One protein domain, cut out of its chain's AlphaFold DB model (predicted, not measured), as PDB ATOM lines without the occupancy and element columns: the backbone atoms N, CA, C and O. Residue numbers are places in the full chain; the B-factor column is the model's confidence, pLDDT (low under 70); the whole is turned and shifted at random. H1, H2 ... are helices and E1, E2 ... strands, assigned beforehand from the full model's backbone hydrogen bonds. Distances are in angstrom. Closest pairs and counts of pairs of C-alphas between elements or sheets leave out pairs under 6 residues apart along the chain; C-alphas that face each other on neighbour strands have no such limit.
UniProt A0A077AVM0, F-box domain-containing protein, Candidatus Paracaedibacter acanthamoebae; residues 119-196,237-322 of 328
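AT A GLANCE: This is residues 119 to 196 and 237 to 322 of the 328 residues of the protein "F-box domain-containing protein" of Candidatus Paracaedibacter acanthamoebae (UniProt A0A077AVM0). Three twisted sheets stand face to face in a stack: E1 E13 E12 E11 in the middle, E2 E3 E4 E5 over one face and E8 E9 E10 over part of the other. The short helix H1 packs on E9 and E11, and a small hairpin, E6 and E7, lies beyond E2 E3 E4 E5. The 164 printed residues include one named helix and 13 named strands, in the order E1 to E10, H1, E11 to E13; each sheet is antiparallel and the class is mostly strand. The whole is compact, with a radius of gyration of the C-alphas of 16.9 A, and spans 57 by 46 by 29 A.

HOW THE PARTS SIT: E1, residues 119 to 121, is an edge strand beside E13, residues 311 to 321, with N 120 and O 319 2.8 A apart. E2, 133 to 138, E3, 145 to 151, E4, 154 to 164, and E5, 168 to 171, form a meander, each strand the antiparallel neighbour of the one before; N 134 and O 148, N 149 and O 159, and N 162 and O 170 are 2.8, 2.9 and 2.8 A apart. The closest C-alphas of E2 and E13 are those of Ser 133 and Arg 316, 4.8 A apart. E6, 186 to 188, and E7, 191 to 193, form a hairpin, with N 191 and O 188 2.8 A apart. E8, 241 to 245, E9, 253 to 259, and E10, 263 to 266, form a second meander, with N 254 and O 244 2.9 A and N 257 and O 265 2.8 A apart. H1, 267 to 273, is on this sheet, over E10, at a height over the sheet of 6.9 A; it runs across the strands, at 78 degrees to E10 on the local plane. Every O i to N i+4 pair of H1 is within hydrogen-bond range. E11, 281 to 289, E12, 295 to 305, and E13 form a third meander, with N 282 and O 301 2.9 A and N 300 and O 316 2.8 A apart. The closest C-alphas of E9 and E11 are those of Ala 255 and Asn 285, 5.6 A apart.

IN THESE COORDINATES: E1 begins at C-alpha 119 (389.528, 360.849, 275.121). E4 is 24.9 A long and bends by 80 degrees at residue 157. E12 is 29.6 A long, and E13, 28.8 A long, ends at C-alpha 321 (391.561, 366.458, 272.723).

THE WHOLE: The C-alphas of Val 178 and Gly 261, the two farthest apart, are 57.7 A apart. Residues 197 to 236 are not printed; C-alphas 196 and 237 are 29.0 A apart across the cut. The links E1 to E2 and E5 to E6 are long. Mean pLDDT of the printed part is 74.1; 56 residues are under 70, among them 173 to 196 and 237 to 255.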
ATOM      1  N   PHE A 119     388.651 361.994 275.287       94.75
ATOM      2  CA  PHE A 119     389.528 360.849 275.121       94.75
ATOM      3  C   PHE A 119     388.723 359.751 274.439       94.75
ATOM      4  O   PHE A 119     387.596 359.465 274.849       94.75
ATOM      5  N   GLU A 120     389.303 359.148 273.415       93.06
ATOM      6  CA  GLU A 120     388.727 358.025 272.704       93.06
ATOM      7  C   GLU A 120     389.803 356.972 272.462       93.06
ATOM      8  O   GLU A 120     390.826 357.216 271.821       93.06
ATOM      9  N   GLY A 121     389.551 355.774 272.978       91.00
ATOM     10  CA  GLY A 121     390.279 354.598 272.546       91.00
ATOM     11  C   GLY A 121     389.877 354.263 271.122       91.00
ATOM     12  O   GLY A 121     388.693 354.038 270.859       91.00
ATOM     13  N   LEU A 122     390.842 354.205 270.208       89.12
ATOM     14  CA  LEU A 122     390.571 353.811 268.837       89.12
ATOM     15  C   LEU A 122     390.378 352.285 268.845       89.12
ATOM     16  O   LEU A 122     391.323 351.503 268.721       89.12
ATOM     17  N   ASN A 123     389.131 351.863 269.060       74.44
ATOM     18  CA  ASN A 123     388.738 350.456 269.063       74.44
ATOM     19  C   ASN A 123     388.920 349.829 267.685       74.44
ATOM     20  O   ASN A 123     388.729 350.487 266.663       74.44
ATOM     21  N   THR A 124     389.195 348.529 267.662       64.44
ATOM     22  CA  THR A 124     389.205 347.764 266.422       64.44
ATOM     23  C   THR A 124     387.775 347.434 265.992       64.44
ATOM     24  O   THR A 124     386.865 347.301 266.805       64.44
ATOM     25  N   LEU A 125     387.546 347.315 264.682       52.47
ATOM     26  CA  LEU A 125     386.231 346.985 264.111       52.47
ATOM     27  C   LEU A 125     385.739 345.569 264.465       52.47
ATOM     28  O   LEU A 125     384.627 345.196 264.087       52.47
ATOM     29  N   ASN A 126     386.564 344.754 265.128       54.88
ATOM     30  CA  ASN A 126     386.188 343.393 265.459       54.88
ATOM     31  C   ASN A 126     385.330 343.381 266.725       54.88
ATOM     32  O   ASN A 126     385.675 343.995 267.729       54.88
ATOM     33  N   ILE A 127     384.220 342.645 266.670       49.66
ATOM     34  CA  ILE A 127     383.132 342.642 267.667       49.66
ATOM     35  C   ILE A 127     383.631 342.258 269.075       49.66
ATOM     36  O   ILE A 127     382.978 342.576 270.066       49.66
ATOM     37  N   ASN A 128     384.810 341.641 269.163       55.41
ATOM     38  CA  ASN A 128     385.385 341.174 270.416       55.41
ATOM     39  C   ASN A 128     386.326 342.191 271.080       55.41
ATOM     40  O   ASN A 128     386.669 341.984 272.233       55.41
ATOM     41  N   ASN A 129     386.715 343.300 270.426       63.69
ATOM     42  CA  ASN A 129     387.672 344.266 270.994       63.69
ATOM     43  C   ASN A 129     388.925 343.567 271.573       63.69
ATOM     44  O   ASN A 129     389.346 343.886 272.674       63.69
ATOM     45  N   GLU A 130     389.502 342.590 270.880       68.56
ATOM     46  CA  GLU A 130     390.599 341.748 271.401       68.56
ATOM     47  C   GLU A 130     391.877 341.875 270.566       68.56
ATOM     48  O   GLU A 130     392.725 340.992 270.563       68.56
ATOM     49  N   THR A 131     392.010 342.955 269.796       80.44
ATOM     50  CA  THR A 131     393.148 343.120 268.891       80.44
ATOM     51  C   THR A 131     393.890 344.419 269.110       80.44
ATOM     52  O   THR A 131     393.313 345.419 269.547       80.44
ATOM     53  N   GLU A 132     395.179 344.373 268.788       87.31
ATOM     54  CA  GLU A 132     396.084 345.504 268.904       87.31
ATOM     55  C   GLU A 132     395.872 346.510 267.769       87.31
ATOM     56  O   GLU A 132     395.439 346.169 266.654       87.31
ATOM     57  N   SER A 133     396.167 347.772 268.066       89.31
ATOM     58  CA  SER A 133     396.139 348.859 267.097       89.31
ATOM     59  C   SER A 133     397.254 349.865 267.360       89.31
ATOM     60  O   SER A 133     397.516 350.243 268.499       89.31
ATOM     61  N   TRP A 134     397.863 350.352 266.282       88.69
ATOM     62  CA  TRP A 134     398.966 351.313 266.310       88.69
ATOM     63  C   TRP A 134     398.668 352.490 265.404       88.69
ATOM     64  O   TRP A 134     398.007 352.347 264.370       88.69
ATOM     65  N   ILE A 135     399.182 353.660 265.769       89.00
ATOM     66  CA  ILE A 135     398.963 354.890 265.012       89.00
ATOM     67  C   ILE A 135     400.235 355.282 264.273       89.00
ATOM     68  O   ILE A 135     401.334 355.254 264.815       89.00
ATOM     69  N   HIS A 136     400.074 355.714 263.027       85.56
ATOM     70  CA  HIS A 136     401.173 356.207 262.204       85.56
ATOM     71  C   HIS A 136     401.084 357.707 261.955       85.56
ATOM     72  O   HIS A 136     402.113 358.382 261.899       85.56
ATOM     73  N   GLU A 137     399.879 358.248 261.765       85.75
ATOM     74  CA  GLU A 137     399.718 359.634 261.338       85.75
ATOM     75  C   GLU A 137     398.414 360.275 261.801       85.75
ATOM     76  O   GLU A 137     397.398 359.607 261.974       85.75
ATOM     77  N   ILE A 138     398.457 361.595 261.939       86.75
ATOM     78  CA  ILE A 138     397.313 362.463 262.182       86.75
ATOM     79  C   ILE A 138     397.307 363.600 261.158       86.75
ATOM     80  O   ILE A 138     398.355 364.135 260.798       86.75
ATOM     81  N   ASN A 139     396.130 363.970 260.657       85.19
ATOM     82  CA  ASN A 139     396.021 365.119 259.762       85.19
ATOM     83  C   ASN A 139     396.225 366.450 260.523       85.19
ATOM     84  O   ASN A 139     396.301 366.492 261.750       85.19
ATOM     85  N   PHE A 140     396.333 367.561 259.788       85.06
ATOM     86  CA  PHE A 140     396.733 368.862 260.350       85.06
ATOM     87  C   PHE A 140     395.863 369.333 261.528       85.06
ATOM     88  O   PHE A 140     396.374 369.873 262.512       85.06
ATOM     89  N   ASP A 141     394.555 369.110 261.431       85.38
ATOM     90  CA  ASP A 141     393.581 369.482 262.455       85.38
ATOM     91  C   ASP A 141     393.212 368.330 263.394       85.38
ATOM     92  O   ASP A 141     392.433 368.507 264.315       85.38
ATOM     93  N   GLY A 142     393.774 367.143 263.211       88.38
ATOM     94  CA  GLY A 142     393.518 365.995 264.067       88.38
ATOM     95  C   GLY A 142     392.124 365.385 264.011       88.38
ATOM     96  O   GLY A 142     391.787 364.600 264.899       88.38
ATOM     97  N   SER A 143     391.340 365.709 262.983       89.06
ATOM     98  CA  SER A 143     390.053 365.064 262.702       89.06
ATOM     99  C   SER A 143     390.185 363.697 262.021       89.06
ATOM    100  O   SER A 143     389.222 362.934 261.986       89.06
ATOM    101  N   GLU A 144     391.359 363.364 261.480       90.44
ATOM    102  CA  GLU A 144     391.613 362.086 260.816       90.44
ATOM    103  C   GLU A 144     392.911 361.466 261.322       90.44
ATOM    104  O   GLU A 144     393.948 362.131 261.414       90.44
ATOM    105  N   VAL A 145     392.855 360.166 261.603       90.69
ATOM    106  CA  VAL A 145     393.991 359.380 262.085       90.69
ATOM    107  C   VAL A 145     394.202 358.179 261.174       90.69
ATOM    108  O   VAL A 145     393.244 357.539 260.741       90.69
ATOM    109  N   LEU A 146     395.459 357.861 260.890       89.88
ATOM    110  CA  LEU A 146     395.863 356.654 260.179       89.88
ATOM    111  C   LEU A 146     396.656 355.742 261.081       89.88
ATOM    112  O   LEU A 146     397.579 356.178 261.768       89.88
ATOM    113  N   GLY A 147     396.371 354.456 260.968       88.38
ATOM    114  CA  GLY A 147     397.084 353.440 261.709       88.38
ATOM    115  C   GLY A 147     396.985 352.073 261.066       88.38
ATOM    116  O   GLY A 147     396.536 351.919 259.924       88.38
ATOM    117  N   GLU A 148     397.415 351.074 261.818       86.31
ATOM    118  CA  GLU A 148     397.218 349.669 261.504       86.31
ATOM    119  C   GLU A 148     396.597 348.944 262.695       86.31
ATOM    120  O   GLU A 148     396.853 349.289 263.843       86.31
ATOM    121  N   ALA A 149     395.752 347.960 262.419       86.69
ATOM    122  CA  ALA A 149     395.136 347.126 263.441       86.69
ATOM    123  C   ALA A 149     395.182 345.661 263.013       86.69
ATOM    124  O   ALA A 149     395.136 345.357 261.813       86.69
ATOM    125  N   GLU A 150     395.261 344.753 263.981       84.00
ATOM    126  CA  GLU A 150     395.224 343.320 263.695       84.00
ATOM    127  C   GLU A 150     393.801 342.847 263.356       84.00
ATOM    128  O   GLU A 150     392.805 343.273 263.954       84.00
ATOM    129  N   GLU A 151     393.694 341.942 262.377       73.88
ATOM    130  CA  GLU A 151     392.440 341.270 262.028       73.88
ATOM    131  C   GLU A 151     392.273 339.981 262.830       73.88
ATOM    132  O   GLU A 151     392.761 338.907 262.462       73.88
ATOM    133  N   GLY A 152     391.513 340.098 263.918       70.69
ATOM    134  CA  GLY A 152     391.223 338.983 264.819       70.69
ATOM    135  C   GLY A 152     392.491 338.367 265.407       70.69
ATOM    136  O   GLY A 152     393.506 339.032 265.549       70.69
ATOM    137  N   TYR A 153     392.450 337.069 265.702       67.69
ATOM    138  CA  TYR A 153     393.544 336.349 266.370       67.69
ATOM    139  C   TYR A 153     394.770 336.057 265.488       67.69
ATOM    140  O   TYR A 153     395.593 335.210 265.839       67.69
ATOM    141  N   ASN A 154     394.881 336.658 264.300       70.12
ATOM    142  CA  ASN A 154     396.044 336.460 263.443       70.12
ATOM    143  C   ASN A 154     396.944 337.700 263.482       70.12
ATOM    144  O   ASN A 154     396.798 338.562 262.612       70.12
ATOM    145  N   PRO A 155     397.947 337.744 264.377       68.88
ATOM    146  CA  PRO A 155     398.814 338.916 264.527       68.88
ATOM    147  C   PRO A 155     399.672 339.208 263.284       68.88
ATOM    148  O   PRO A 155     400.292 340.258 263.133       68.88
ATOM    149  N   ARG A 156     399.710 338.276 262.319       74.06
ATOM    150  CA  ARG A 156     400.400 338.466 261.034       74.06
ATOM    151  C   ARG A 156     399.548 339.179 259.990       74.06
ATOM    152  O   ARG A 156     400.061 339.497 258.918       74.06
ATOM    153  N   LYS A 157     398.256 339.381 260.251       76.25
ATOM    154  CA  LYS A 157     397.344 340.088 259.355       76.25
ATOM    155  C   LYS A 157     396.995 341.441 259.951       76.25
ATOM    156  O   LYS A 157     396.110 341.550 260.792       76.25
ATOM    157  N   ARG A 158     397.678 342.469 259.459       79.50
ATOM    158  CA  ARG A 158     397.429 343.862 259.822       79.50
ATOM    159  C   ARG A 158     396.748 344.581 258.676       79.50
ATOM    160  O   ARG A 158     397.147 344.431 257.520       79.50
ATOM    161  N   TYR A 159     395.739 345.374 259.003       79.88
ATOM    162  CA  TYR A 159     395.019 346.198 258.047       79.88
ATOM    163  C   TYR A 159     395.228 347.653 258.387       79.88
ATOM    164  O   TYR A 159     395.141 348.059 259.544       79.88
ATOM    165  N   LYS A 160     395.470 348.447 257.350       83.25
ATOM    166  CA  LYS A 160     395.520 349.892 257.493       83.25
ATOM    167  C   LYS A 160     394.104 350.400 257.721       83.25
ATOM    168  O   LYS A 160     393.165 349.965 257.048       83.25
ATOM    169  N   PHE A 161     393.952 351.320 258.657       85.00
ATOM    170  CA  PHE A 161     392.681 351.970 258.921       85.00
ATOM    171  C   PHE A 161     392.823 353.481 258.807       85.00
ATOM    172  O   PHE A 161     393.894 354.050 259.021       85.00
ATOM    173  N   LYS A 162     391.699 354.113 258.490       88.81
ATOM    174  CA  LYS A 162     391.448 355.528 258.705       88.81
ATOM    175  C   LYS A 162     390.413 355.640 259.811       88.81
ATOM    176  O   LYS A 162     389.359 355.029 259.706       88.81
ATOM    177  N   TRP A 163     390.690 356.420 260.841       91.50
ATOM    178  CA  TRP A 163     389.721 356.745 261.875       91.50
ATOM    179  C   TRP A 163     389.252 358.193 261.726       91.50
ATOM    180  O   TRP A 163     390.064 359.080 261.443       91.50
ATOM    181  N   THR A 164     387.951 358.420 261.920       90.94
ATOM    182  CA  THR A 164     387.370 359.752 262.154       90.94
ATOM    183  C   THR A 164     386.386 359.692 263.326       90.94
ATOM    184  O   THR A 164     385.780 358.636 263.537       90.94
ATOM    185  N   PRO A 165     386.155 360.800 264.054       87.44
ATOM    186  CA  PRO A 165     385.213 360.827 265.175       87.44
ATOM    187  C   PRO A 165     383.794 360.365 264.810       87.44
ATOM    188  O   PRO A 165     383.102 359.748 265.612       87.44
ATOM    189  N   GLU A 166     383.331 360.662 263.593       87.00
ATOM    190  CA  GLU A 166     381.955 360.376 263.170       87.00
ATOM    191  C   GLU A 166     381.742 358.914 262.786       87.00
ATOM    192  O   GLU A 166     380.620 358.412 262.853       87.00
ATOM    193  N   LYS A 167     382.799 358.249 262.317       87.00
ATOM    194  CA  LYS A 167     382.705 356.920 261.711       87.00
ATOM    195  C   LYS A 167     383.441 355.835 262.484       87.00
ATOM    196  O   LYS A 167     383.215 354.657 262.219       87.00
ATOM    197  N   GLY A 168     384.310 356.215 263.414       88.62
ATOM    198  CA  GLY A 168     385.267 355.301 264.013       88.62
ATOM    199  C   GLY A 168     386.307 354.836 262.993       88.62
ATOM    200  O   GLY A 168     386.598 355.527 262.013       88.62
ATOM    201  N   MET A 169     386.885 353.658 263.229       87.12
ATOM    202  CA  MET A 169     387.836 353.048 262.301       87.12
ATOM    203  C   MET A 169     387.131 352.530 261.043       87.12
ATOM    204  O   MET A 169     386.188 351.753 261.126       87.12
ATOM    205  N   GLU A 170     387.652 352.882 259.872       85.75
ATOM    206  CA  GLU A 170     387.312 352.322 258.567       85.75
ATOM    207  C   GLU A 170     388.569 351.671 257.967       85.75
ATOM    208  O   GLU A 170     389.596 352.330 257.787       85.75
ATOM    209  N   PHE A 171     388.512 350.379 257.622       80.94
ATOM    210  CA  PHE A 171     389.634 349.732 256.939       80.94
ATOM    211  C   PHE A 171     389.833 350.311 255.540       80.94
ATOM    212  O   PHE A 171     388.921 350.339 254.707       80.94
ATOM    213  N   LEU A 172     391.071 350.700 255.255       77.69
ATOM    214  CA  LEU A 172     391.500 351.023 253.910       77.69
ATOM    215  C   LEU A 172     391.683 349.696 253.178       77.69
ATOM    216  O   LEU A 172     392.608 348.936 253.461       77.69
ATOM    217  N   ARG A 173     390.766 349.378 252.259       63.00
ATOM    218  CA  ARG A 173     390.906 348.180 251.425       63.00
ATOM    219  C   ARG A 173     392.202 348.293 250.628       63.00
ATOM    220  O   ARG A 173     392.305 349.134 249.737       63.00
ATOM    221  N   THR A 174     393.164 347.423 250.919       52.91
ATOM    222  CA  THR A 174     394.305 347.189 250.037       52.91
ATOM    223  C   THR A 174     393.737 346.726 248.699       52.91
ATOM    224  O   THR A 174     392.994 345.745 248.652       52.91
ATOM    225  N   LEU A 175     394.014 347.455 247.616       40.97
ATOM    226  CA  LEU A 175     393.687 346.999 246.265       40.97
ATOM    227  C   LEU A 175     394.372 345.640 246.060       40.97
ATOM    228  O   LEU A 175     395.592 345.566 245.968       40.97
ATOM    229  N   ASN A 176     393.556 344.587 246.100       36.72
ATOM    230  CA  ASN A 176     393.887 343.165 246.060       36.72
ATOM    231  C   ASN A 176     395.222 342.797 245.382       36.72
ATOM    232  O   ASN A 176     395.436 343.125 244.220       36.72
ATOM    233  N   ASP A 177     396.032 342.004 246.090       37.84
ATOM    234  CA  ASP A 177     396.765 340.802 245.637       37.84
ATOM    235  C   ASP A 177     397.669 340.811 244.384       37.84
ATOM    236  O   ASP A 177     398.266 339.774 244.087       37.84
ATOM    237  N   VAL A 178     397.856 341.912 243.648       34.56
ATOM    238  CA  VAL A 178     398.654 341.860 242.400       34.56
ATOM    239  C   VAL A 178     400.152 342.107 242.612       34.56
ATOM    240  O   VAL A 178     400.946 341.722 241.763       34.56
ATOM    241  N   ASN A 179     400.595 342.645 243.745       36.41
ATOM    242  CA  ASN A 179     402.009 342.615 244.126       36.41
ATOM    243  C   ASN A 179     402.136 342.882 245.623       36.41
ATOM    244  O   ASN A 179     401.546 343.828 246.136       36.41
ATOM    245  N   LYS A 180     402.974 342.105 246.313       39.19
ATOM    246  CA  LYS A 180     403.313 342.305 247.734       39.19
ATOM    247  C   LYS A 180     404.024 343.642 248.034       39.19
ATOM    248  O   LYS A 180     404.334 343.889 249.188       39.19
ATOM    249  N   ASN A 181     404.215 344.485 247.015       37.56
ATOM    250  CA  ASN A 181     404.867 345.798 247.054       37.56
ATOM    251  C   ASN A 181     403.922 346.923 246.569       37.56
ATOM    252  O   ASN A 181     404.374 347.969 246.107       37.56
ATOM    253  N   ALA A 182     402.603 346.695 246.540       35.06
ATOM    254  CA  ALA A 182     401.661 347.702 246.064       35.06
ATOM    255  C   ALA A 182     401.560 348.861 247.071       35.06
ATOM    256  O   ALA A 182     401.006 348.712 248.161       35.06
ATOM    257  N   LEU A 183     402.083 350.024 246.674       42.00
ATOM    258  CA  LEU A 183     401.939 351.307 247.360       42.00
ATOM    259  C   LEU A 183     400.460 351.576 247.669       42.00
ATOM    260  O   LEU A 183     399.673 351.874 246.770       42.00
ATOM    261  N   SER A 184     400.066 351.501 248.941       49.28
ATOM    262  CA  SER A 184     398.773 352.036 249.363       49.28
ATOM    263  C   SER A 184     398.883 353.561 249.396       49.28
ATOM    264  O   SER A 184     399.465 354.114 250.328       49.28
ATOM    265  N   LEU A 185     398.364 354.226 248.365       49.69
ATOM    266  CA  LEU A 185     398.258 355.680 248.325       49.69
ATOM    267  C   LEU A 185     397.050 356.119 249.144       49.69
ATOM    268  O   LEU A 185     395.922 355.704 248.870       49.69
ATOM    269  N   TYR A 186     397.274 357.019 250.092       54.88
ATOM    270  CA  TYR A 186     396.181 357.678 250.784       54.88
ATOM    271  C   TYR A 186     396.459 359.172 250.952       54.88
ATOM    272  O   TYR A 186     397.596 359.582 251.190       54.88
ATOM    273  N   VAL A 187     395.414 359.982 250.768       52.03
ATOM    274  CA  VAL A 187     395.471 361.442 250.873       52.03
ATOM    275  C   VAL A 187     394.727 361.865 252.136       52.03
ATOM    276  O   VAL A 187     393.515 361.665 252.213       52.03
ATOM    277  N   MET A 188     395.426 362.481 253.094       51.38
ATOM    278  CA  MET A 188     394.809 363.173 254.239       51.38
ATOM    279  C   MET A 188     395.093 364.651 254.188       51.38
ATOM    280  O   MET A 188     396.250 365.041 254.060       51.38
ATOM    281  N   GLY A 189     394.056 365.477 254.323       51.84
ATOM    282  CA  GLY A 189     394.229 366.929 254.421       51.84
ATOM    283  C   GLY A 189     395.057 367.563 253.289       51.84
ATOM    284  O   GLY A 189     395.643 368.616 253.495       51.84
ATOM    285  N   GLY A 190     395.140 366.924 252.112       49.56
ATOM    286  CA  GLY A 190     395.970 367.367 250.982       49.56
ATOM    287  C   GLY A 190     397.389 366.780 250.920       49.56
ATOM    288  O   GLY A 190     398.063 366.964 249.908       49.56
ATOM    289  N   THR A 191     397.822 366.027 251.933       44.53
ATOM    290  CA  THR A 191     399.123 365.339 251.989       44.53
ATOM    291  C   THR A 191     398.987 363.882 251.546       44.53
ATOM    292  O   THR A 191     398.054 363.191 251.954       44.53
ATOM    293  N   MET A 192     399.913 363.409 250.704       51.41
ATOM    294  CA  MET A 192     399.980 362.016 250.243       51.41
ATOM    295  C   MET A 192     400.930 361.187 251.097       51.41
ATOM    296  O   MET A 192     402.047 361.617 251.372       51.41
ATOM    297  N   TYR A 193     400.508 359.967 251.422       52.50
ATOM    298  CA  TYR A 193     401.293 359.004 252.188       52.50
ATOM    299  C   TYR A 193     401.596 357.754 251.357       52.50
ATOM    300  O   TYR A 193     400.725 357.253 250.640       52.50
ATOM    301  N   PHE A 194     402.831 357.259 251.485       49.03
ATOM    302  CA  PHE A 194     403.335 356.032 250.863       49.03
ATOM    303  C   PHE A 194     403.798 355.057 251.947       49.03
ATOM    304  O   PHE A 194     404.252 355.479 253.007       49.03
ATOM    305  N   ASN A 195     403.672 353.758 251.680       45.75
ATOM    306  CA  ASN A 195     403.731 352.720 252.715       45.75
ATOM    307  C   ASN A 195     404.873 351.703 252.524       45.75
ATOM    308  O   ASN A 195     404.897 350.697 253.221       45.75
ATOM    309  N   ASP A 196     405.796 351.924 251.580       46.50
ATOM    310  CA  ASP A 196     406.924 351.014 251.333       46.50
ATOM    311  C   ASP A 196     408.174 351.781 250.863       46.50
ATOM    312  O   ASP A 196     408.058 352.927 250.418       46.50
ATOM    313  N   ASP A 237     410.605 371.771 269.740       29.31
ATOM    314  CA  ASP A 237     409.883 373.049 269.908       29.31
ATOM    315  C   ASP A 237     408.444 372.893 270.459       29.31
ATOM    316  O   ASP A 237     407.619 373.823 270.459       29.31
ATOM    317  N   ALA A 238     408.118 371.716 271.000       37.69
ATOM    318  CA  ALA A 238     406.886 371.459 271.742       37.69
ATOM    319  C   ALA A 238     407.002 371.968 273.190       37.69
ATOM    320  O   ALA A 238     407.017 371.191 274.136       37.69
ATOM    321  N   LEU A 239     407.052 373.291 273.387       37.97
ATOM    322  CA  LEU A 239     407.329 373.909 274.698       37.97
ATOM    323  C   LEU A 239     406.373 373.537 275.868       37.97
ATOM    324  O   LEU A 239     406.592 374.020 276.970       37.97
ATOM    325  N   ASN A 240     405.352 372.688 275.662       44.78
ATOM    326  CA  ASN A 240     404.449 372.209 276.719       44.78
ATOM    327  C   ASN A 240     404.214 370.680 276.750       44.78
ATOM    328  O   ASN A 240     403.476 370.237 277.619       44.78
ATOM    329  N   TRP A 241     404.756 369.867 275.838       48.09
ATOM    330  CA  TRP A 241     404.499 368.414 275.839       48.09
ATOM    331  C   TRP A 241     405.779 367.660 275.490       48.09
ATOM    332  O   TRP A 241     406.374 367.915 274.447       48.09
ATOM    333  N   LEU A 242     406.203 366.755 276.370       43.78
ATOM    334  CA  LEU A 242     407.402 365.930 276.205       43.78
ATOM    335  C   LEU A 242     407.033 364.462 276.440       43.78
ATOM    336  O   LEU A 242     406.195 364.172 277.299       43.78
ATOM    337  N   SER A 243     407.700 363.542 275.738       41.38
ATOM    338  CA  SER A 243     407.863 362.190 276.273       41.38
ATOM    339  C   SER A 243     408.836 362.294 277.450       41.38
ATOM    340  O   SER A 243     409.978 362.738 277.311       41.38
ATOM    341  N   GLY A 244     408.343 362.015 278.652       38.09
ATOM    342  CA  GLY A 244     409.121 362.081 279.883       38.09
ATOM    343  C   GLY A 244     409.373 360.680 280.416       38.09
ATOM    344  O   GLY A 244     408.505 359.821 280.340       38.09
ATOM    345  N   ILE A 245     410.549 360.436 280.985       37.75
ATOM    346  CA  ILE A 245     410.746 359.256 281.831       37.75
ATOM    347  C   ILE A 245     410.079 359.576 283.170       37.75
ATOM    348  O   ILE A 245     410.435 360.572 283.807       37.75
ATOM    349  N   SER A 246     409.095 358.767 283.564       39.19
ATOM    350  CA  SER A 246     408.439 358.891 284.866       39.19
ATOM    351  C   SER A 246     409.481 358.848 285.998       39.19
ATOM    352  O   SER A 246     410.431 358.065 285.924       39.19
ATOM    353  N   PRO A 247     409.362 359.674 287.055       37.88
ATOM    354  CA  PRO A 247     410.251 359.599 288.214       37.88
ATOM    355  C   PRO A 247     410.017 358.343 289.078       37.88
ATOM    356  O   PRO A 247     410.768 358.115 290.030       37.88
ATOM    357  N   GLU A 248     408.999 357.531 288.774       42.47
ATOM    358  CA  GLU A 248     408.760 356.239 289.419       42.47
ATOM    359  C   GLU A 248     409.585 355.098 288.785       42.47
ATOM    360  O   GLU A 248     409.910 355.131 287.602       42.47
ATOM    361  N   PRO A 249     409.953 354.048 289.549       36.69
ATOM    362  CA  PRO A 249     410.955 353.056 289.141       36.69
ATOM    363  C   PRO A 249     410.483 352.034 288.086       36.69
ATOM    364  O   PRO A 249     411.104 350.981 287.933       36.69
ATOM    365  N   LYS A 250     409.407 352.314 287.346       45.03
ATOM    366  CA  LYS A 250     409.002 351.528 286.176       45.03
ATOM    367  C   LYS A 250     409.295 352.359 284.931       45.03
ATOM    368  O   LYS A 250     408.772 353.453 284.788       45.03
ATOM    369  N   TYR A 251     410.165 351.837 284.070       40.94
ATOM    370  CA  TYR A 251     410.648 352.440 282.824       40.94
ATOM    371  C   TYR A 251     409.534 352.648 281.776       40.94
ATOM    372  O   TYR A 251     409.574 352.050 280.706       40.94
ATOM    373  N   LEU A 252     408.535 353.471 282.081       48.88
ATOM    374  CA  LEU A 252     407.500 353.885 281.145       48.88
ATOM    375  C   LEU A 252     407.769 355.342 280.756       48.88
ATOM    376  O   LEU A 252     407.941 356.225 281.603       48.88
ATOM    377  N   THR A 253     407.879 355.578 279.453       55.47
ATOM    378  CA  THR A 253     407.912 356.912 278.852       55.47
ATOM    379  C   THR A 253     406.526 357.537 278.956       55.47
ATOM    380  O   THR A 253     405.750 357.496 278.016       55.47
ATOM    381  N   GLU A 254     406.182 358.114 280.099       62.44
ATOM    382  CA  GLU A 254     404.886 358.758 280.270       62.44
ATOM    383  C   GLU A 254     404.775 360.038 279.431       62.44
ATOM    384  O   GLU A 254     405.627 360.936 279.441       62.44
ATOM    385  N   ALA A 255     403.647 360.157 278.742       65.12
ATOM    386  CA  ALA A 255     403.215 361.404 278.146       65.12
ATOM    387  C   ALA A 255     402.977 362.457 279.235       65.12
ATOM    388  O   ALA A 255     402.154 362.253 280.129       65.12
ATOM    389  N   CYS A 256     403.659 363.600 279.158       70.25
ATOM    390  CA  CYS A 256     403.568 364.639 280.181       70.25
ATOM    391  C   CYS A 256     403.270 366.020 279.582       70.25
ATOM    392  O   CYS A 256     403.888 366.429 278.597       70.25
ATOM    393  N   GLU A 257     402.372 366.763 280.233       72.31
ATOM    394  CA  GLU A 257     402.171 368.197 280.025       72.31
ATOM    395  C   GLU A 257     403.157 368.974 280.898       72.31
ATOM    396  O   GLU A 257     403.154 368.837 282.121       72.31
ATOM    397  N   TRP A 258     403.969 369.840 280.307       69.75
ATOM    398  CA  TRP A 258     404.692 370.850 281.064       69.75
ATOM    399  C   TRP A 258     403.809 372.082 281.266       69.75
ATOM    400  O   TRP A 258     403.387 372.743 280.314       69.75
ATOM    401  N   ILE A 259     403.564 372.419 282.531       69.44
ATOM    402  CA  ILE A 259     402.798 373.593 282.935       69.44
ATOM    403  C   ILE A 259     403.745 374.564 283.643       69.44
ATOM    404  O   ILE A 259     404.272 374.276 284.722       69.44
ATOM    405  N   SER A 260     403.918 375.759 283.074       63.03
ATOM    406  CA  SER A 260     404.724 376.815 283.697       63.03
ATOM    407  C   SER A 260     404.274 377.087 285.142       63.03
ATOM    408  O   SER A 260     403.087 377.270 285.430       63.03
ATOM    409  N   GLY A 261     405.229 377.048 286.074       68.75
ATOM    410  CA  GLY A 261     404.998 377.224 287.512       68.75
ATOM    411  C   GLY A 261     404.400 376.021 288.254       68.75
ATOM    412  O   GLY A 261     404.334 376.067 289.478       68.75
ATOM    413  N   HIS A 262     403.994 374.955 287.554       71.19
ATOM    414  CA  HIS A 262     403.430 373.736 288.160       71.19
ATOM    415  C   HIS A 262     404.236 372.467 287.834       71.19
ATOM    416  O   HIS A 262     404.046 371.449 288.492       71.19
ATOM    417  N   GLY A 263     405.167 372.533 286.876       76.38
ATOM    418  CA  GLY A 263     406.039 371.418 286.505       76.38
ATOM    419  C   GLY A 263     405.390 370.460 285.507       76.38
ATOM    420  O   GLY A 263     404.492 370.845 284.758       76.38
ATOM    421  N   MET A 264     405.887 369.222 285.473       76.31
ATOM    422  CA  MET A 264     405.360 368.157 284.618       76.31
ATOM    423  C   MET A 264     404.118 367.543 285.266       76.31
ATOM    424  O   MET A 264     404.166 367.114 286.418       76.31
ATOM    425  N   LYS A 265     403.015 367.482 284.523       81.94
ATOM    426  CA  LYS A 265     401.807 366.747 284.889       81.94
ATOM    427  C   LYS A 265     401.625 365.588 283.916       81.94
ATOM    428  O   LYS A 265     401.518 365.812 282.714       81.94
ATOM    429  N   ALA A 266     401.552 364.365 284.430       87.00
ATOM    430  CA  ALA A 266     401.280 363.191 283.609       87.00
ATOM    431  C   ALA A 266     399.924 363.331 282.893       87.00
ATOM    432  O   ALA A 266     398.912 363.694 283.508       87.00
ATOM    433  N   LEU A 267     399.900 363.027 281.597       89.88
ATOM    434  CA  LEU A 267     398.704 363.075 280.758       89.88
ATOM    435  C   LEU A 267     397.612 362.146 281.299       89.88
ATOM    436  O   LEU A 267     396.445 362.529 281.381       89.88
ATOM    437  N   GLN A 268     398.008 360.953 281.737       91.62
ATOM    438  CA  GLN A 268     397.116 359.988 282.370       91.62
ATOM    439  C   GLN A 268     396.414 360.585 283.595       91.62
ATOM    440  O   GLN A 268     395.189 360.504 283.704       91.62
ATOM    441  N   GLN A 269     397.156 361.266 284.477       90.69
ATOM    442  CA  GLN A 269     396.569 361.936 285.638       90.69
ATOM    443  C   GLN A 269     395.623 363.063 285.214       90.69
ATOM    444  O   GLN A 269     394.545 363.206 285.781       90.69
ATOM    445  N   LEU A 270     395.990 363.854 284.200       91.00
ATOM    446  CA  LEU A 270     395.130 364.915 283.675       91.00
ATOM    447  C   LEU A 270     393.785 364.370 283.171       91.00
ATOM    448  O   LEU A 270     392.742 364.930 283.514       91.00
ATOM    449  N   LEU A 271     393.799 363.303 282.372       93.25
ATOM    450  CA  LEU A 271     392.585 362.693 281.828       93.25
ATOM    451  C   LEU A 271     391.771 361.976 282.913       93.25
ATOM    452  O   LEU A 271     390.540 362.045 282.897       93.25
ATOM    453  N   THR A 272     392.437 361.377 283.902       93.81
ATOM    454  CA  THR A 272     391.797 360.765 285.078       93.81
ATOM    455  C   THR A 272     391.098 361.810 285.949       93.81
ATOM    456  O   THR A 272     389.922 361.651 286.267       93.81
ATOM    457  N   ASP A 273     391.762 362.929 286.267       93.56
ATOM    458  CA  ASP A 273     391.183 364.042 287.043       93.56
ATOM    459  C   ASP A 273     389.929 364.625 286.375       93.56
ATOM    460  O   ASP A 273     389.040 365.165 287.036       93.56
ATOM    461  N   LYS A 274     389.875 364.554 285.040       93.44
ATOM    462  CA  LYS A 274     388.739 364.995 284.228       93.44
ATOM    463  C   LYS A 274     387.641 363.939 284.092       93.44
ATOM    464  O   LYS A 274     386.588 364.267 283.552       93.44
ATOM    465  N   GLY A 275     387.866 362.712 284.565       95.88
ATOM    466  CA  GLY A 275     386.948 361.585 284.395       95.88
ATOM    467  C   GLY A 275     386.808 361.131 282.941       95.88
ATOM    468  O   GLY A 275     385.739 360.665 282.558       95.88
ATOM    469  N   LEU A 276     387.846 361.329 282.124       95.25
ATOM    470  CA  LEU A 276     387.837 361.021 280.690       95.25
ATOM    471  C   LEU A 276     388.560 359.723 280.350       95.25
ATOM    472  O   LEU A 276     388.219 359.108 279.349       95.25
ATOM    473  N   LEU A 277     389.542 359.316 281.158       94.56
ATOM    474  CA  LEU A 277     390.256 358.062 280.950       94.56
ATOM    475  C   LEU A 277     389.407 356.894 281.482       94.56
ATOM    476  O   LEU A 277     389.153 356.848 282.691       94.56
ATOM    477  N   PRO A 278     388.937 355.966 280.628       92.25
ATOM    478  CA  PRO A 278     388.181 354.811 281.088       92.25
ATOM    479  C   PRO A 278     389.068 353.868 281.919       92.25
ATOM    480  O   PRO A 278     390.286 353.848 281.736       92.25
ATOM    481  N   PRO A 279     388.485 353.056 282.818       91.00
ATOM    482  CA  PRO A 279     389.247 352.050 283.549       91.00
ATOM    483  C   PRO A 279     389.899 351.045 282.589       91.00
ATOM    484  O   PRO A 279     389.352 350.756 281.524       91.00
ATOM    485  N   GLY A 280     391.055 350.514 282.988       90.69
ATOM    486  CA  GLY A 280     391.839 349.561 282.197       90.69
ATOM    487  C   GLY A 280     392.768 350.204 281.167       90.69
ATOM    488  O   GLY A 280     393.548 349.486 280.563       90.69
ATOM    489  N   TRP A 281     392.718 351.526 280.967       92.50
ATOM    490  CA  TRP A 281     393.662 352.237 280.102       92.50
ATOM    491  C   TRP A 281     394.876 352.738 280.888       92.50
ATOM    492  O   TRP A 281     394.733 353.491 281.853       92.50
ATOM    493  N   GLU A 282     396.068 352.392 280.415       93.06
ATOM    494  CA  GLU A 282     397.350 352.928 280.869       93.06
ATOM    495  C   GLU A 282     398.079 353.535 279.665       93.06
ATOM    496  O   GLU A 282     398.412 352.845 278.705       93.06
ATOM    497  N   LEU A 283     398.294 354.850 279.677       91.25
ATOM    498  CA  LEU A 283     398.885 355.553 278.538       91.25
ATOM    499  C   LEU A 283     400.390 355.301 278.492       91.25
ATOM    500  O   LEU A 283     401.112 355.662 279.420       91.25
ATOM    501  N   VAL A 284     400.859 354.736 277.382       88.19
ATOM    502  CA  VAL A 284     402.259 354.325 277.218       88.19
ATOM    503  C   VAL A 284     403.066 355.384 276.485       88.19
ATOM    504  O   VAL A 284     404.224 355.599 276.823       88.19
ATOM    505  N   ASN A 285     402.487 356.040 275.476       85.19
ATOM    506  CA  ASN A 285     403.192 357.033 274.665       85.19
ATOM    507  C   ASN A 285     402.223 358.009 273.975       85.19
ATOM    508  O   ASN A 285     401.119 357.622 273.604       85.19
ATOM    509  N   VAL A 286     402.665 359.253 273.741       89.44
ATOM    510  CA  VAL A 286     402.109 360.169 272.728       89.44
ATOM    511  C   VAL A 286     402.968 360.070 271.470       89.44
ATOM    512  O   VAL A 286     404.094 360.566 271.438       89.44
ATOM    513  N   SER A 287     402.412 359.503 270.406       87.12
ATOM    514  CA  SER A 287     403.114 359.356 269.131       87.12
ATOM    515  C   SER A 287     403.156 360.667 268.346       87.12
ATOM    516  O   SER A 287     404.185 360.992 267.756       87.12
ATOM    517  N   LYS A 288     402.053 361.439 268.321       87.31
ATOM    518  CA  LYS A 288     401.979 362.726 267.599       87.31
ATOM    519  C   LYS A 288     401.047 363.735 268.259       87.31
ATOM    520  O   LYS A 288     400.159 363.396 269.041       87.31
ATOM    521  N   ILE A 289     401.238 364.994 267.875       87.62
ATOM    522  CA  ILE A 289     400.454 366.142 268.318       87.62
ATOM    523  C   ILE A 289     400.199 367.086 267.138       87.62
ATOM    524  O   ILE A 289     401.087 367.309 266.315       87.62
ATOM    525  N   THR A 290     398.992 367.647 267.039       87.50
ATOM    526  CA  THR A 290     398.659 368.612 265.975       87.50
ATOM    527  C   THR A 290     399.393 369.942 266.151       87.50
ATOM    528  O   THR A 290     399.842 370.284 267.247       87.50
ATOM    529  N   ALA A 291     399.476 370.748 265.086       83.56
ATOM    530  CA  ALA A 291     400.124 372.067 265.124       83.56
ATOM    531  C   ALA A 291     399.474 373.013 266.152       83.56
ATOM    532  O   ALA A 291     400.156 373.736 266.885       83.56
ATOM    533  N   SER A 292     398.148 372.932 266.286       83.88
ATOM    534  CA  SER A 292     397.384 373.635 267.319       83.88
ATOM    535  C   SER A 292     397.640 373.119 268.732       83.88
ATOM    536  O   SER A 292     397.180 373.740 269.690       83.88
ATOM    537  N   ARG A 293     398.364 372.003 268.876       87.31
ATOM    538  CA  ARG A 293     398.695 371.257 270.101       87.31
ATOM    539  C   ARG A 293     397.509 371.039 271.036       87.31
ATOM    540  O   ARG A 293     397.623 371.186 272.249       87.31
ATOM    541  N   THR A 294     396.359 370.768 270.432       90.81
ATOM    542  CA  THR A 294     395.122 370.423 271.141       90.81
ATOM    543  C   THR A 294     394.722 368.983 270.919       90.81
ATOM    544  O   THR A 294     393.961 368.470 271.720       90.81
ATOM    545  N   VAL A 295     395.213 368.330 269.867       92.88
ATOM    546  CA  VAL A 295     394.908 366.928 269.594       92.88
ATOM    547  C   VAL A 295     396.185 366.129 269.711       92.88
ATOM    548  O   VAL A 295     397.204 366.498 269.124       92.88
ATOM    549  N   LEU A 296     396.112 365.062 270.493       93.81
ATOM    550  CA  LEU A 296     397.189 364.126 270.730       93.81
ATOM    551  C   LEU A 296     396.711 362.743 270.311       93.81
ATOM    552  O   LEU A 296     395.550 362.388 270.513       93.81
ATOM    553  N   ILE A 297     397.625 361.972 269.750       93.38
ATOM    554  CA  ILE A 297     397.416 360.563 269.447       93.38
ATOM    555  C   ILE A 297     398.582 359.761 269.984       93.38
ATOM    556  O   ILE A 297     399.714 360.252 270.035       93.38
ATOM    557  N   GLY A 298     398.315 358.518 270.345       92.62
ATOM    558  CA  GLY A 298     399.352 357.652 270.860       92.62
ATOM    559  C   GLY A 298     398.900 356.227 271.074       92.62
ATOM    560  O   GLY A 298     397.892 355.786 270.522       92.62
ATOM    561  N   GLU A 299     399.680 355.533 271.887       90.88
ATOM    562  CA  GLU A 299     399.493 354.130 272.226       90.88
ATOM    563  C   GLU A 299     399.330 353.978 273.740       90.88
ATOM    564  O   GLU A 299     399.873 354.756 274.538       90.88
ATOM    565  N   ALA A 300     398.511 353.017 274.136       92.50
ATOM    566  CA  ALA A 300     398.188 352.711 275.515       92.50
ATOM    567  C   ALA A 300     398.059 351.205 275.695       92.50
ATOM    568  O   ALA A 300     397.617 350.503 274.793       92.50
ATOM    569  N   ASN A 301     398.378 350.735 276.889       92.12
ATOM    570  CA  ASN A 301     397.997 349.416 277.341       92.12
ATOM    571  C   ASN A 301     396.515 349.446 277.713       92.12
ATOM    572  O   ASN A 301     396.049 350.375 278.381       92.12
ATOM    573  N   PHE A 302     395.779 348.433 277.276       90.69
ATOM    574  CA  PHE A 302     394.391 348.238 277.644       90.69
ATOM    575  C   PHE A 302     394.179 346.841 278.217       90.69
ATOM    576  O   PHE A 302     394.380 345.843 277.521       90.69
ATOM    577  N   ASP A 303     393.746 346.792 279.473       89.75
ATOM    578  CA  ASP A 303     393.421 345.551 280.166       89.75
ATOM    579  C   ASP A 303     392.137 344.941 279.587       89.75
ATOM    580  O   ASP A 303     391.048 345.523 279.669       89.75
ATOM    581  N   VAL A 304     392.250 343.731 279.046       85.31
ATOM    582  CA  VAL A 304     391.128 342.912 278.580       85.31
ATOM    583  C   VAL A 304     391.069 341.633 279.402       85.31
ATOM    584  O   VAL A 304     392.086 341.064 279.786       85.31
ATOM    585  N   VAL A 305     389.857 341.176 279.710       84.06
ATOM    586  CA  VAL A 305     389.650 339.860 280.321       84.06
ATOM    587  C   VAL A 305     389.349 338.886 279.193       84.06
ATOM    588  O   VAL A 305     388.293 338.998 278.569       84.06
ATOM    589  N   GLY A 306     390.277 337.968 278.930       78.75
ATOM    590  CA  GLY A 306     390.121 336.929 277.918       78.75
ATOM    591  C   GLY A 306     389.002 335.942 278.258       78.75
ATOM    592  O   GLY A 306     388.495 335.896 279.385       78.75
ATOM    593  N   GLU A 307     388.617 335.111 277.288       80.19
ATOM    594  CA  GLU A 307     387.562 334.099 277.468       80.19
ATOM    595  C   GLU A 307     387.878 333.080 278.580       80.19
ATOM    596  O   GLU A 307     386.971 332.514 279.193       80.19
ATOM    597  N   ASP A 308     389.162 332.854 278.868       83.31
ATOM    598  CA  ASP A 308     389.644 331.985 279.945       83.31
ATOM    599  C   ASP A 308     389.649 332.667 281.330       83.31
ATOM    600  O   ASP A 308     389.979 332.034 282.339       83.31
ATOM    601  N   GLY A 309     389.244 333.940 281.394       84.75
ATOM    602  CA  GLY A 309     389.244 334.766 282.595       84.75
ATOM    603  C   GLY A 309     390.620 335.315 282.973       84.75
ATOM    604  O   GLY A 309     390.738 335.946 284.028       84.75
ATOM    605  N   MET A 310     391.651 335.082 282.155       86.12
ATOM    606  CA  MET A 310     392.963 335.681 282.350       86.12
ATOM    607  C   MET A 310     392.965 337.129 281.870       86.12
ATOM    608  O   MET A 310     392.262 337.511 280.938       86.12
ATOM    609  N   MET A 311     393.751 337.954 282.554       85.31
ATOM    610  CA  MET A 311     393.974 339.337 282.155       85.31
ATOM    611  C   MET A 311     395.031 339.367 281.052       85.31
ATOM    612  O   MET A 311     396.146 338.880 281.250       85.31
ATOM    613  N   GLU A 312     394.673 339.957 279.922       86.94
ATOM    614  CA  GLU A 312     395.554 340.240 278.798       86.94
ATOM    615  C   GLU A 312     395.738 341.752 278.676       86.94
ATOM    616  O   GLU A 312     394.814 342.525 278.929       86.94
ATOM    617  N   ILE A 313     396.944 342.174 278.306       88.06
ATOM    618  CA  ILE A 313     397.257 343.580 278.049       88.06
ATOM    619  C   ILE A 313     397.403 343.724 276.542       88.06
ATOM    620  O   ILE A 313     398.244 343.052 275.950       88.06
ATOM    621  N   LEU A 314     396.588 344.590 275.943       88.25
ATOM    622  CA  LEU A 314     396.646 344.890 274.515       88.25
ATOM    623  C   LEU A 314     397.170 346.299 274.281       88.25
ATOM    624  O   LEU A 314     396.728 347.240 274.942       88.25
ATOM    625  N   GLU A 315     398.034 346.464 273.285       89.62
ATOM    626  CA  GLU A 315     398.420 347.787 272.800       89.62
ATOM    627  C   GLU A 315     397.295 348.398 271.956       89.62
ATOM    628  O   GLU A 315     396.788 347.794 271.006       89.62
ATOM    629  N   ARG A 316     396.877 349.615 272.306       91.19
ATOM    630  CA  ARG A 316     395.804 350.336 271.630       91.19
ATOM    631  C   ARG A 316     396.173 351.751 271.275       91.19
ATOM    632  O   ARG A 316     396.555 352.563 272.118       91.19
ATOM    633  N   ALA A 317     395.868 352.063 270.031       92.62
ATOM    634  CA  ALA A 317     395.743 353.403 269.526       92.62
ATOM    635  C   ALA A 317     394.699 354.192 270.334       92.62
ATOM    636  O   ALA A 317     393.591 353.717 270.594       92.62
ATOM    637  N   TRP A 318     395.023 355.431 270.683       94.50
ATOM    638  CA  TRP A 318     394.087 356.373 271.286       94.50
ATOM    639  C   TRP A 318     394.206 357.760 270.661       94.50
ATOM    640  O   TRP A 318     395.222 358.138 270.073       94.50
ATOM    641  N   HIS A 319     393.135 358.525 270.818       95.44
ATOM    642  CA  HIS A 319     393.002 359.914 270.417       95.44
ATOM    643  C   HIS A 319     392.504 360.729 271.611       95.44
ATOM    644  O   HIS A 319     391.627 360.289 272.356       95.44
ATOM    645  N   ALA A 320     393.078 361.907 271.835       95.38
ATOM    646  CA  ALA A 320     392.634 362.806 272.889       95.38
ATOM    647  C   ALA A 320     392.618 364.255 272.415       95.38
ATOM    648  O   ALA A 320     393.544 364.715 271.741       95.38
ATOM    649  N   VAL A 321     391.606 365.002 272.857       94.75
ATOM    650  CA  VAL A 321     391.561 366.458 272.723       94.75
ATOM    651  C   VAL A 321     391.790 367.102 274.085       94.75
ATOM    652  O   VAL A 321     391.068 366.855 275.052       94.75
ATOM    653  N   ILE A 322     392.797 367.965 274.153       92.38
ATOM    654  CA  ILE A 322     393.202 368.729 275.328       92.38
ATOM    655  C   ILE A 322     393.174 370.215 274.962       92.38
ATOM    656  O   ILE A 322     394.133 370.750 274.396       92.38
TER     657      ILE A 322